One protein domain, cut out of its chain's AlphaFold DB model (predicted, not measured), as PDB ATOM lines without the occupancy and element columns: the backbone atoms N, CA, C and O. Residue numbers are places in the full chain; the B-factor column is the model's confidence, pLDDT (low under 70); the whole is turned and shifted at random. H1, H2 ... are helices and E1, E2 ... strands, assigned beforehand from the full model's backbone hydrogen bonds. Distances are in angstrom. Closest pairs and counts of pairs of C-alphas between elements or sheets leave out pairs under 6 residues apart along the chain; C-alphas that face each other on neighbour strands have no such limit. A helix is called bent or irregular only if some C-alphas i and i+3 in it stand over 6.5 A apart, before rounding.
ATOM      1  N   HIS A  22     335.290 356.729 272.228       96.06
ATOM      2  CA  HIS A  22     334.657 355.444 272.523       96.06
ATOM      3  C   HIS A  22     334.407 355.261 274.025       96.06
ATOM      4  O   HIS A  22     333.347 354.776 274.413       96.06
ATOM      5  N   ALA A  23     335.338 355.720 274.862       96.12
ATOM      6  CA  ALA A  23     335.216 355.713 276.316       96.12
ATOM      7  C   ALA A  23     334.244 356.775 276.869       96.12
ATOM      8  O   ALA A  23     334.102 356.876 278.085       96.12
ATOM      9  N   ARG A  24     333.584 357.563 276.003       94.75
ATOM     10  CA  ARG A  24     332.705 358.682 276.388       94.75
ATOM     11  C   ARG A  24     333.391 359.664 277.339       94.75
ATOM     12  O   ARG A  24     332.799 360.112 278.318       94.75
ATOM     13  N   TYR A  25     334.663 359.957 277.069       95.69
ATOM     14  CA  TYR A  25     335.414 360.926 277.857       95.69
ATOM     15  C   TYR A  25     334.626 362.250 277.932       95.69
ATOM     16  O   TYR A  25     334.108 362.674 276.908       95.69
ATOM     17  N   PRO A  26     334.465 362.888 279.103       92.88
ATOM     18  CA  PRO A  26     333.564 364.037 279.224       92.88
ATOM     19  C   PRO A  26     334.185 365.353 278.727       92.88
ATOM     20  O   PRO A  26     333.469 366.285 278.377       92.88
ATOM     21  N   PHE A  27     335.518 365.444 278.665       93.50
ATOM     22  CA  PHE A  27     336.231 366.688 278.356       93.50
ATOM     23  C   PHE A  27     336.711 366.710 276.903       93.50
ATOM     24  O   PHE A  27     337.681 366.042 276.524       93.50
ATOM     25  N   LYS A  28     336.029 367.480 276.053       95.00
ATOM     26  CA  LYS A  28     336.307 367.518 274.608       95.00
ATOM     27  C   LYS A  28     337.627 368.197 274.238       95.00
ATOM     28  O   LYS A  28     338.135 367.949 273.150       95.00
ATOM     29  N   GLU A  29     338.219 369.005 275.112       96.94
ATOM     30  CA  GLU A  29     339.349 369.891 274.797       96.94
ATOM     31  C   GLU A  29     340.584 369.115 274.324       96.94
ATOM     32  O   GLU A  29     341.286 369.546 273.407       96.94
ATOM     33  N   ALA A  30     340.860 367.962 274.941       95.88
ATOM     34  CA  ALA A  30     341.980 367.108 274.553       95.88
ATOM     35  C   ALA A  30     341.768 366.505 273.155       95.88
ATOM     36  O   ALA A  30     342.687 366.498 272.333       95.88
ATOM     37  N   ILE A  31     340.542 366.063 272.867       97.75
ATOM     38  CA  ILE A  31     340.163 365.495 271.570       97.75
ATOM     39  C   ILE A  31     340.198 366.591 270.501       97.75
ATOM     40  O   ILE A  31     340.810 366.400 269.456       97.75
ATOM     41  N   GLU A  32     339.647 367.774 270.776       98.00
ATOM     42  CA  GLU A  32     339.682 368.916 269.856       98.00
ATOM     43  C   GLU A  32     341.108 369.332 269.493       98.00
ATOM     44  O   GLU A  32     341.379 369.639 268.332       98.00
ATOM     45  N   LYS A  33     342.040 369.321 270.454       98.00
ATOM     46  CA  LYS A  33     343.461 369.586 270.176       98.00
ATOM     47  C   LYS A  33     344.056 368.539 269.230       98.00
ATOM     48  O   LYS A  33     344.742 368.914 268.280       98.00
ATOM     49  N   GLY A  34     343.764 367.257 269.454       97.56
ATOM     50  CA  GLY A  34     344.200 366.172 268.570       97.56
ATOM     51  C   GLY A  34     343.623 366.296 267.158       97.56
ATOM     52  O   GLY A  34     344.358 366.220 266.173       97.56
ATOM     53  N   LEU A  35     342.325 366.580 267.043       97.88
ATOM     54  CA  LEU A  35     341.657 366.761 265.753       97.88
ATOM     55  C   LEU A  35     342.149 368.006 265.009       97.88
ATOM     56  O   LEU A  35     342.331 367.947 263.796       97.88
ATOM     57  N   LYS A  36     342.441 369.108 265.711       98.12
ATOM     58  CA  LYS A  36     343.061 370.301 265.107       98.12
ATOM     59  C   LYS A  36     344.430 369.987 264.510       98.12
ATOM     60  O   LYS A  36     344.722 370.456 263.413       98.12
ATOM     61  N   LEU A  37     345.242 369.170 265.187       97.56
ATOM     62  CA  LEU A  37     346.516 368.702 264.637       97.56
ATOM     63  C   LEU A  37     346.296 367.880 263.361       97.56
ATOM     64  O   LEU A  37     346.956 368.152 262.359       97.56
ATOM     65  N   ILE A  38     345.335 366.949 263.364       97.50
ATOM     66  CA  ILE A  38     344.983 366.164 262.170       97.50
ATOM     67  C   ILE A  38     344.573 367.098 261.025       97.50
ATOM     68  O   ILE A  38     345.143 367.012 259.940       97.50
ATOM     69  N   MET A  39     343.652 368.034 261.261       97.44
ATOM     70  CA  MET A  39     343.187 368.978 260.236       97.44
ATOM     71  C   MET A  39     344.313 369.867 259.699       97.44
ATOM     72  O   MET A  39     344.398 370.074 258.496       97.44
ATOM     73  N   SER A  40     345.215 370.351 260.560       97.25
ATOM     74  CA  SER A  40     346.331 371.214 260.134       97.25
ATOM     75  C   SER A  40     347.340 370.527 259.210       97.25
ATOM     76  O   SER A  40     348.119 371.208 258.550       97.25
ATOM     77  N   ARG A  41     347.345 369.190 259.176       96.50
ATOM     78  CA  ARG A  41     348.246 368.376 258.349       96.50
ATOM     79  C   ARG A  41     347.557 367.781 257.120       96.50
ATOM     80  O   ARG A  41     348.196 367.037 256.375       96.50
ATOM     81  N   GLN A  42     346.269 368.073 256.926       96.75
ATOM     82  CA  GLN A  42     345.539 367.646 255.741       96.75
ATOM     83  C   GLN A  42     346.035 368.429 254.520       96.75
ATOM     84  O   GLN A  42     346.185 369.650 254.561       96.75
ATOM     85  N   GLN A  43     346.290 367.713 253.433       96.00
ATOM     86  CA  GLN A  43     346.710 368.272 252.157       96.00
ATOM     87  C   GLN A  43     345.524 368.836 251.374       96.00
ATOM     88  O   GLN A  43     344.371 368.471 251.596       96.00
ATOM     89  N   ASN A  44     345.815 369.660 250.367       94.38
ATOM     90  CA  ASN A  44     344.788 370.239 249.492       94.38
ATOM     91  C   ASN A  44     343.973 369.184 248.720       94.38
ATOM     92  O   ASN A  44     342.832 369.445 248.350       94.38
ATOM     93  N   ASN A  45     344.545 368.002 248.470       92.75
ATOM     94  CA  ASN A  45     343.845 366.878 247.837       92.75
ATOM     95  C   ASN A  45     342.995 366.058 248.831       92.75
ATOM     96  O   ASN A  45     342.392 365.063 248.438       92.75
ATOM     97  N   GLY A  46     342.955 366.458 250.105       91.62
ATOM     98  CA  GLY A  46     342.220 365.784 251.171       91.62
ATOM     99  C   GLY A  46     342.985 364.653 251.863       91.62
ATOM    100  O   GLY A  46     342.478 364.120 252.849       91.62
ATOM    101  N   GLU A  47     344.183 364.302 251.392       92.75
ATOM    102  CA  GLU A  47     345.004 363.240 251.976       92.75
ATOM    103  C   GLU A  47     345.902 363.742 253.117       92.75
ATOM    104  O   GLU A  47     346.005 364.936 253.387       92.75
ATOM    105  N   TRP A  48     346.607 362.813 253.764       94.75
ATOM    106  CA  TRP A  48     347.701 363.099 254.692       94.75
ATOM    107  C   TRP A  48     349.008 362.520 254.144       94.75
ATOM    108  O   TRP A  48     349.010 361.511 253.425       94.75
ATOM    109  N   TYR A  49     350.140 363.143 254.477       91.56
ATOM    110  CA  TYR A  49     351.438 362.546 254.171       91.56
ATOM    111  C   TYR A  49     351.634 361.252 254.961       91.56
ATOM    112  O   TYR A  49     351.061 361.068 256.031       91.56
ATOM    113  N   GLN A  50     352.393 360.325 254.374       87.50
ATOM    114  CA  GLN A  50     352.841 359.148 255.106       87.50
ATOM    115  C   GLN A  50     353.853 359.619 256.149       87.50
ATOM    116  O   GLN A  50     354.822 360.286 255.791       87.50
ATOM    117  N   GLU A  51     353.595 359.299 257.410       90.19
ATOM    118  CA  GLU A  51     354.540 359.506 258.506       90.19
ATOM    119  C   GLU A  51     355.178 358.148 258.861       90.19
ATOM    120  O   GLU A  51     355.160 357.226 258.032       90.19
ATOM    121  N   ASP A  52     355.784 358.012 260.037       85.38
ATOM    122  CA  ASP A  52     356.551 356.818 260.386       85.38
ATOM    123  C   ASP A  52     355.686 355.553 260.443       85.38
ATOM    124  O   ASP A  52     354.466 355.593 260.608       85.38
ATOM    125  N   VAL A  53     356.336 354.403 260.246       77.81
ATOM    126  CA  VAL A  53     355.648 353.124 260.036       77.81
ATOM    127  C   VAL A  53     354.773 352.766 261.236       77.81
ATOM    128  O   VAL A  53     355.257 352.624 262.359       77.81
ATOM    129  N   GLU A  54     353.478 352.571 260.988       76.19
ATOM    130  CA  GLU A  54     352.476 352.411 262.046       76.19
ATOM    131  C   GLU A  54     352.268 350.949 262.461       76.19
ATOM    132  O   GLU A  54     351.788 350.669 263.562       76.19
ATOM    133  N   GLY A  55     352.573 350.011 261.560       67.56
ATOM    134  CA  GLY A  55     352.352 348.585 261.746       67.56
ATOM    135  C   GLY A  55     353.590 347.849 262.242       67.56
ATOM    136  O   GLY A  55     354.704 348.098 261.786       67.56
ATOM    137  N   VAL A  56     353.377 346.868 263.118       77.56
ATOM    138  CA  VAL A  56     354.412 345.931 263.563       77.56
ATOM    139  C   VAL A  56     353.890 344.498 263.489       77.56
ATOM    140  O   VAL A  56     352.797 344.186 263.964       77.56
ATOM    141  N   PHE A  57     354.681 343.610 262.898       68.75
ATOM    142  CA  PHE A  57     354.453 342.175 262.839       68.75
ATOM    143  C   PHE A  57     355.592 341.443 263.549       68.75
ATOM    144  O   PHE A  57     356.768 341.752 263.363       68.75
ATOM    145  N   ASN A  58     355.240 340.466 264.386       66.50
ATOM    146  CA  ASN A  58     356.188 339.668 265.169       66.50
ATOM    147  C   ASN A  58     357.218 340.502 265.971       66.50
ATOM    148  O   ASN A  58     358.382 340.129 266.080       66.50
ATOM    149  N   ASN A  59     356.788 341.650 266.512       70.56
ATOM    150  CA  ASN A  59     357.577 342.619 267.296       70.56
ATOM    151  C   ASN A  59     358.750 343.316 266.578       70.56
ATOM    152  O   ASN A  59     359.194 344.354 267.058       70.56
ATOM    153  N   THR A  60     359.261 342.781 265.467       71.44
ATOM    154  CA  THR A  60     360.494 343.268 264.821       71.44
ATOM    155  C   THR A  60     360.318 343.670 263.361       71.44
ATOM    156  O   THR A  60     361.177 344.360 262.816       71.44
ATOM    157  N   CYS A  61     359.226 343.262 262.710       74.25
ATOM    158  CA  CYS A  61     358.975 343.556 261.305       74.25
ATOM    159  C   CYS A  61     358.005 344.733 261.181       74.25
ATOM    160  O   CYS A  61     356.820 344.595 261.480       74.25
ATOM    161  N   MET A  62     358.498 345.893 260.756       79.19
ATOM    162  CA  MET A  62     357.666 347.077 260.536       79.19
ATOM    163  C   MET A  62     356.922 346.953 259.198       79.19
ATOM    164  O   MET A  62     357.531 346.638 258.176       79.19
ATOM    165  N   ILE A  63     355.611 347.203 259.195       81.00
ATOM    166  CA  ILE A  63     354.755 347.129 258.001       81.00
ATOM    167  C   ILE A  63     354.034 348.462 257.825       81.00
ATOM    168  O   ILE A  63     353.279 348.889 258.697       81.00
ATOM    169  N   GLY A  64     354.251 349.109 256.679       81.25
ATOM    170  CA  GLY A  64     353.514 350.313 256.309       81.25
ATOM    171  C   GLY A  64     352.090 349.971 255.883       81.25
ATOM    172  O   GLY A  64     351.890 349.082 255.052       81.25
ATOM    173  N   TYR A  65     351.113 350.706 256.410       85.19
ATOM    174  CA  TYR A  65     349.720 350.627 255.969       85.19
ATOM    175  C   TYR A  65     349.313 351.955 255.318       85.19
ATOM    176  O   TYR A  65     348.727 352.808 255.985       85.19
ATOM    177  N   PRO A  66     349.538 352.138 253.999       83.81
ATOM    178  CA  PRO A  66     349.394 353.442 253.340       83.81
ATOM    179  C   PRO A  66     348.008 354.084 253.482       83.81
ATOM    180  O   PRO A  66     347.871 355.302 253.415       83.81
ATOM    181  N   ASN A  67     346.970 353.269 253.686       90.44
ATOM    182  CA  ASN A  67     345.591 353.730 253.815       90.44
ATOM    183  C   ASN A  67     345.211 354.142 255.247       90.44
ATOM    184  O   ASN A  67     344.157 354.748 255.435       90.44
ATOM    185  N   TYR A  68     346.025 353.848 256.268       92.38
ATOM    186  CA  TYR A  68     345.693 354.165 257.665       92.38
ATOM    187  C   TYR A  68     345.573 355.669 257.896       92.38
ATOM    188  O   TYR A  68     344.618 356.122 258.532       92.38
ATOM    189  N   LYS A  69     346.475 356.444 257.295       89.56
ATOM    190  CA  LYS A  69     346.463 357.911 257.323       89.56
ATOM    191  C   LYS A  69     345.224 358.546 256.687       89.56
ATOM    192  O   LYS A  69     344.958 359.708 256.957       89.56
ATOM    193  N   LEU A  70     344.489 357.816 255.843       93.00
ATOM    194  CA  LEU A  70     343.222 358.261 255.252       93.00
ATOM    195  C   LEU A  70     342.040 357.765 256.078       93.00
ATOM    196  O   LEU A  70     341.132 358.525 256.410       93.00
ATOM    197  N   TYR A  71     342.060 356.477 256.414       94.75
ATOM    198  CA  TYR A  71     340.955 355.804 257.075       94.75
ATOM    199  C   TYR A  71     340.737 356.327 258.497       94.75
ATOM    200  O   TYR A  71     339.636 356.757 258.839       94.75
ATOM    201  N   PHE A  72     341.782 356.333 259.330       96.50
ATOM    202  CA  PHE A  72     341.639 356.674 260.745       96.50
ATOM    203  C   PHE A  72     341.418 358.166 260.978       96.50
ATOM    204  O   PHE A  72     340.620 358.528 261.840       96.50
ATOM    205  N   THR A  73     342.073 359.029 260.206       96.19
ATOM    206  CA  THR A  73     341.899 360.488 260.286       96.19
ATOM    207  C   THR A  73     340.477 360.888 259.898       96.19
ATOM    208  O   THR A  73     339.800 361.566 260.672       96.19
ATOM    209  N   SER A  74     339.975 360.380 258.769       96.62
ATOM    210  CA  SER A  74     338.599 360.614 258.319       96.62
ATOM    211  C   SER A  74     337.583 360.050 259.309       96.62
ATOM    212  O   SER A  74     336.604 360.717 259.649       96.62
ATOM    213  N   TRP A  75     337.829 358.844 259.834       97.62
ATOM    214  CA  TRP A  75     336.948 358.233 260.824       97.62
ATOM    215  C   TRP A  75     336.906 359.031 262.130       97.62
ATOM    216  O   TRP A  75     335.821 359.254 262.667       97.62
ATOM    217  N   ALA A  76     338.051 359.504 262.626       97.69
ATOM    218  CA  ALA A  76     338.118 360.320 263.833       97.69
ATOM    219  C   ALA A  76     337.349 361.640 263.669       97.69
ATOM    220  O   ALA A  76     336.524 361.973 264.522       97.69
ATOM    221  N   LEU A  77     337.555 362.351 262.554       97.69
ATOM    222  CA  LEU A  77     336.850 363.603 262.256       97.69
ATOM    223  C   LEU A  77     335.334 363.385 262.140       97.69
ATOM    224  O   LEU A  77     334.550 364.092 262.780       97.69
ATOM    225  N   GLY A  78     334.915 362.365 261.387       97.50
ATOM    226  CA  GLY A  78     333.501 362.030 261.220       97.50
ATOM    227  C   GLY A  78     332.840 361.603 262.534       97.50
ATOM    228  O   GLY A  78     331.764 362.092 262.880       97.50
ATOM    229  N   ARG A  79     333.494 360.735 263.317       97.56
ATOM    230  CA  ARG A  79     332.963 360.261 264.605       97.56
ATOM    231  C   ARG A  79     332.808 361.402 265.607       97.56
ATOM    232  O   ARG A  79     331.813 361.429 266.331       97.56
ATOM    233  N   TYR A  80     333.750 362.344 265.631       97.81
ATOM    234  CA  TYR A  80     333.665 363.502 266.515       97.81
ATOM    235  C   TYR A  80     332.397 364.316 266.260       97.81
ATOM    236  O   TYR A  80     331.620 364.575 267.180       97.81
ATOM    237  N   HIS A  81     332.155 364.650 264.992       97.19
ATOM    238  CA  HIS A  81     331.024 365.478 264.599       97.19
ATOM    239  C   HIS A  81     329.675 364.756 264.745       97.19
ATOM    240  O   HIS A  81     328.723 365.330 265.269       97.19
ATOM    241  N   HIS A  82     329.588 363.498 264.304       97.25
ATOM    242  CA  HIS A  82     328.308 362.790 264.201       97.25
ATOM    243  C   HIS A  82     327.903 362.009 265.451       97.25
ATOM    244  O   HIS A  82     326.727 361.688 265.593       97.25
ATOM    245  N   VAL A  83     328.846 361.673 266.334       96.50
ATOM    246  CA  VAL A  83     328.571 360.799 267.486       96.50
ATOM    247  C   VAL A  83     328.941 361.479 268.793       96.50
ATOM    248  O   VAL A  83     328.109 361.582 269.688       96.50
ATOM    249  N   TYR A  84     330.174 361.966 268.911       96.88
ATOM    250  CA  TYR A  84     330.687 362.445 270.194       96.88
ATOM    251  C   TYR A  84     330.095 363.800 270.616       96.88
ATOM    252  O   TYR A  84     329.678 363.952 271.760       96.88
ATOM    253  N   LEU A  85     329.996 364.774 269.702       96.06
ATOM    254  CA  LEU A  85     329.374 366.068 270.009       96.06
ATOM    255  C   LEU A  85     327.882 365.958 270.389       96.06
ATOM    256  O   LEU A  85     327.495 366.593 271.370       96.06
ATOM    257  N   PRO A  86     327.034 365.191 269.670       96.19
ATOM    258  CA  PRO A  86     325.662 364.930 270.108       96.19
ATOM    259  C   PRO A  86     325.592 364.261 271.483       96.19
ATOM    260  O   PRO A  86     324.856 364.734 272.342       96.19
ATOM    261  N   MET A  87     326.421 363.240 271.720       95.19
ATOM    262  CA  MET A  87     326.480 362.529 273.001       95.19
ATOM    263  C   MET A  87     326.783 363.471 274.177       95.19
ATOM    264  O   MET A  87     326.124 363.378 275.208       95.19
ATOM    265  N   LEU A  88     327.744 364.392 274.042       93.88
ATOM    266  CA  LEU A  88     328.043 365.351 275.114       93.88
ATOM    267  C   LEU A  88     326.853 366.266 275.429       93.88
ATOM    268  O   LEU A  88     326.566 366.506 276.595       93.88
ATOM    269  N   LYS A  89     326.117 366.725 274.409       92.50
ATOM    270  CA  LYS A  89     324.926 367.568 274.620       92.50
ATOM    271  C   LYS A  89     323.833 366.840 275.404       92.50
ATOM    272  O   LYS A  89     323.160 367.458 276.222       92.50
ATOM    273  N   GLU A  90     323.649 365.546 275.149       92.81
ATOM    274  CA  GLU A  90     322.699 364.707 275.891       92.81
ATOM    275  C   GLU A  90     323.122 364.541 277.358       92.81
ATOM    276  O   GLU A  90     322.278 364.614 278.252       92.81
ATOM    277  N   MET A  91     324.426 364.383 277.614       87.81
ATOM    278  CA  MET A  91     324.980 364.289 278.970       87.81
ATOM    279  C   MET A  91     324.851 365.600 279.754       87.81
ATOM    280  O   MET A  91     324.522 365.548 280.930       87.81
ATOM    281  N   ASP A  92     325.055 366.753 279.111       85.75
ATOM    282  CA  ASP A  92     324.904 368.073 279.749       85.75
ATOM    283  C   ASP A  92     323.433 368.427 280.049       85.75
ATOM    284  O   ASP A  92     323.154 369.332 280.835       85.75
ATOM    285  N   SER A  93     322.486 367.742 279.399       80.00
ATOM    286  CA  SER A  93     321.041 367.950 279.572       80.00
ATOM    287  C   SER A  93     320.419 367.057 280.659       80.00
ATOM    288  O   SER A  93     319.213 367.158 280.889       80.00
ATOM    289  N   SER A  94     321.211 366.171 281.275       64.12
ATOM    290  CA  SER A  94     320.799 365.198 282.304       64.12
ATOM    291  C   SER A  94     321.309 365.603 283.683       64.12
ATOM    292  O   SER A  94     320.546 365.422 284.657       64.12
TER     293      SER A  94
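This is residues 22 to 94 of the 94 residues of the protein "Terpenoid cyclases/Protein prenyltransferase" of Aspergillus ibericus CBS 121593 (UniProt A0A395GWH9). A long, bent helix, H2, runs along much of the domain's length, with a shorter helix, H1, set obliquely near its first arm and a small hairpin of two strands, E1 and E2, forming a head beyond the end where H2 begins. A long loop, residues 41 to 54, runs from H1 to this head. The printed part has 73 residues, with H1, E1, E2 and H2 in that order along the chain; the sheet, E1 - E2, is antiparallel. The class is mostly helix, and the whole is loose, with a radius of gyration of the C-alphas of 15.4 A and spans of 48 by 34 by 17 A.

From C-alpha 22 at (334.657, 355.444, 272.523), the printed part reaches H1, residues 28 to 40, 18.0 A long, which begins at C-alpha 28 at (336.307, 367.518, 274.608). E1 is residues 55 to 57, 6.8 A, and E2 is residues 61 to 63, 6.4 A. H2, residues 68 to 92, was assigned as one helix by its hydrogen bonds but is bent: C-alphas 82 and 85 are 6.8 A apart. Its arms are H2a, residues 68 to 82, 20.5 A, and H2b, residues 85 to 92, 10.9 A, ending at C-alpha 92 at (324.904, 368.073, 279.749).

H1 and H2a only just touch, with 3 pairs of C-alphas within 8 A, through residues 35 to 38 and 73 to 77 alone; the closest C-alphas are those of Ile 38 and Thr 73, 6.7 A apart. They run opposite ways at a steep tilt of 45 degrees. H2a and H2b stand at a steep tilt of 41 degrees. In the hairpin of E1 and E2, N 57 and O 61 are within hydrogen-bond range at 2.7 A, as are N 63 and O 55 at 2.9 A. E1 is apart from H2a. Every O i to N i+4 pair is within hydrogen-bond range in H1 and H2b, and 10 of 11 are in H2a.

The two C-alphas farthest apart, those of Thr 60 and Ser 93, are 48.8 A apart. The printed part has no cut. The link from H1 to E1 is long, with 14 residues; those from E1 to E2 and from E2 to H2 are tight. The mean pLDDT of the printed part is 90.6, and residues 55, 57 to 58 and 94 are under 70.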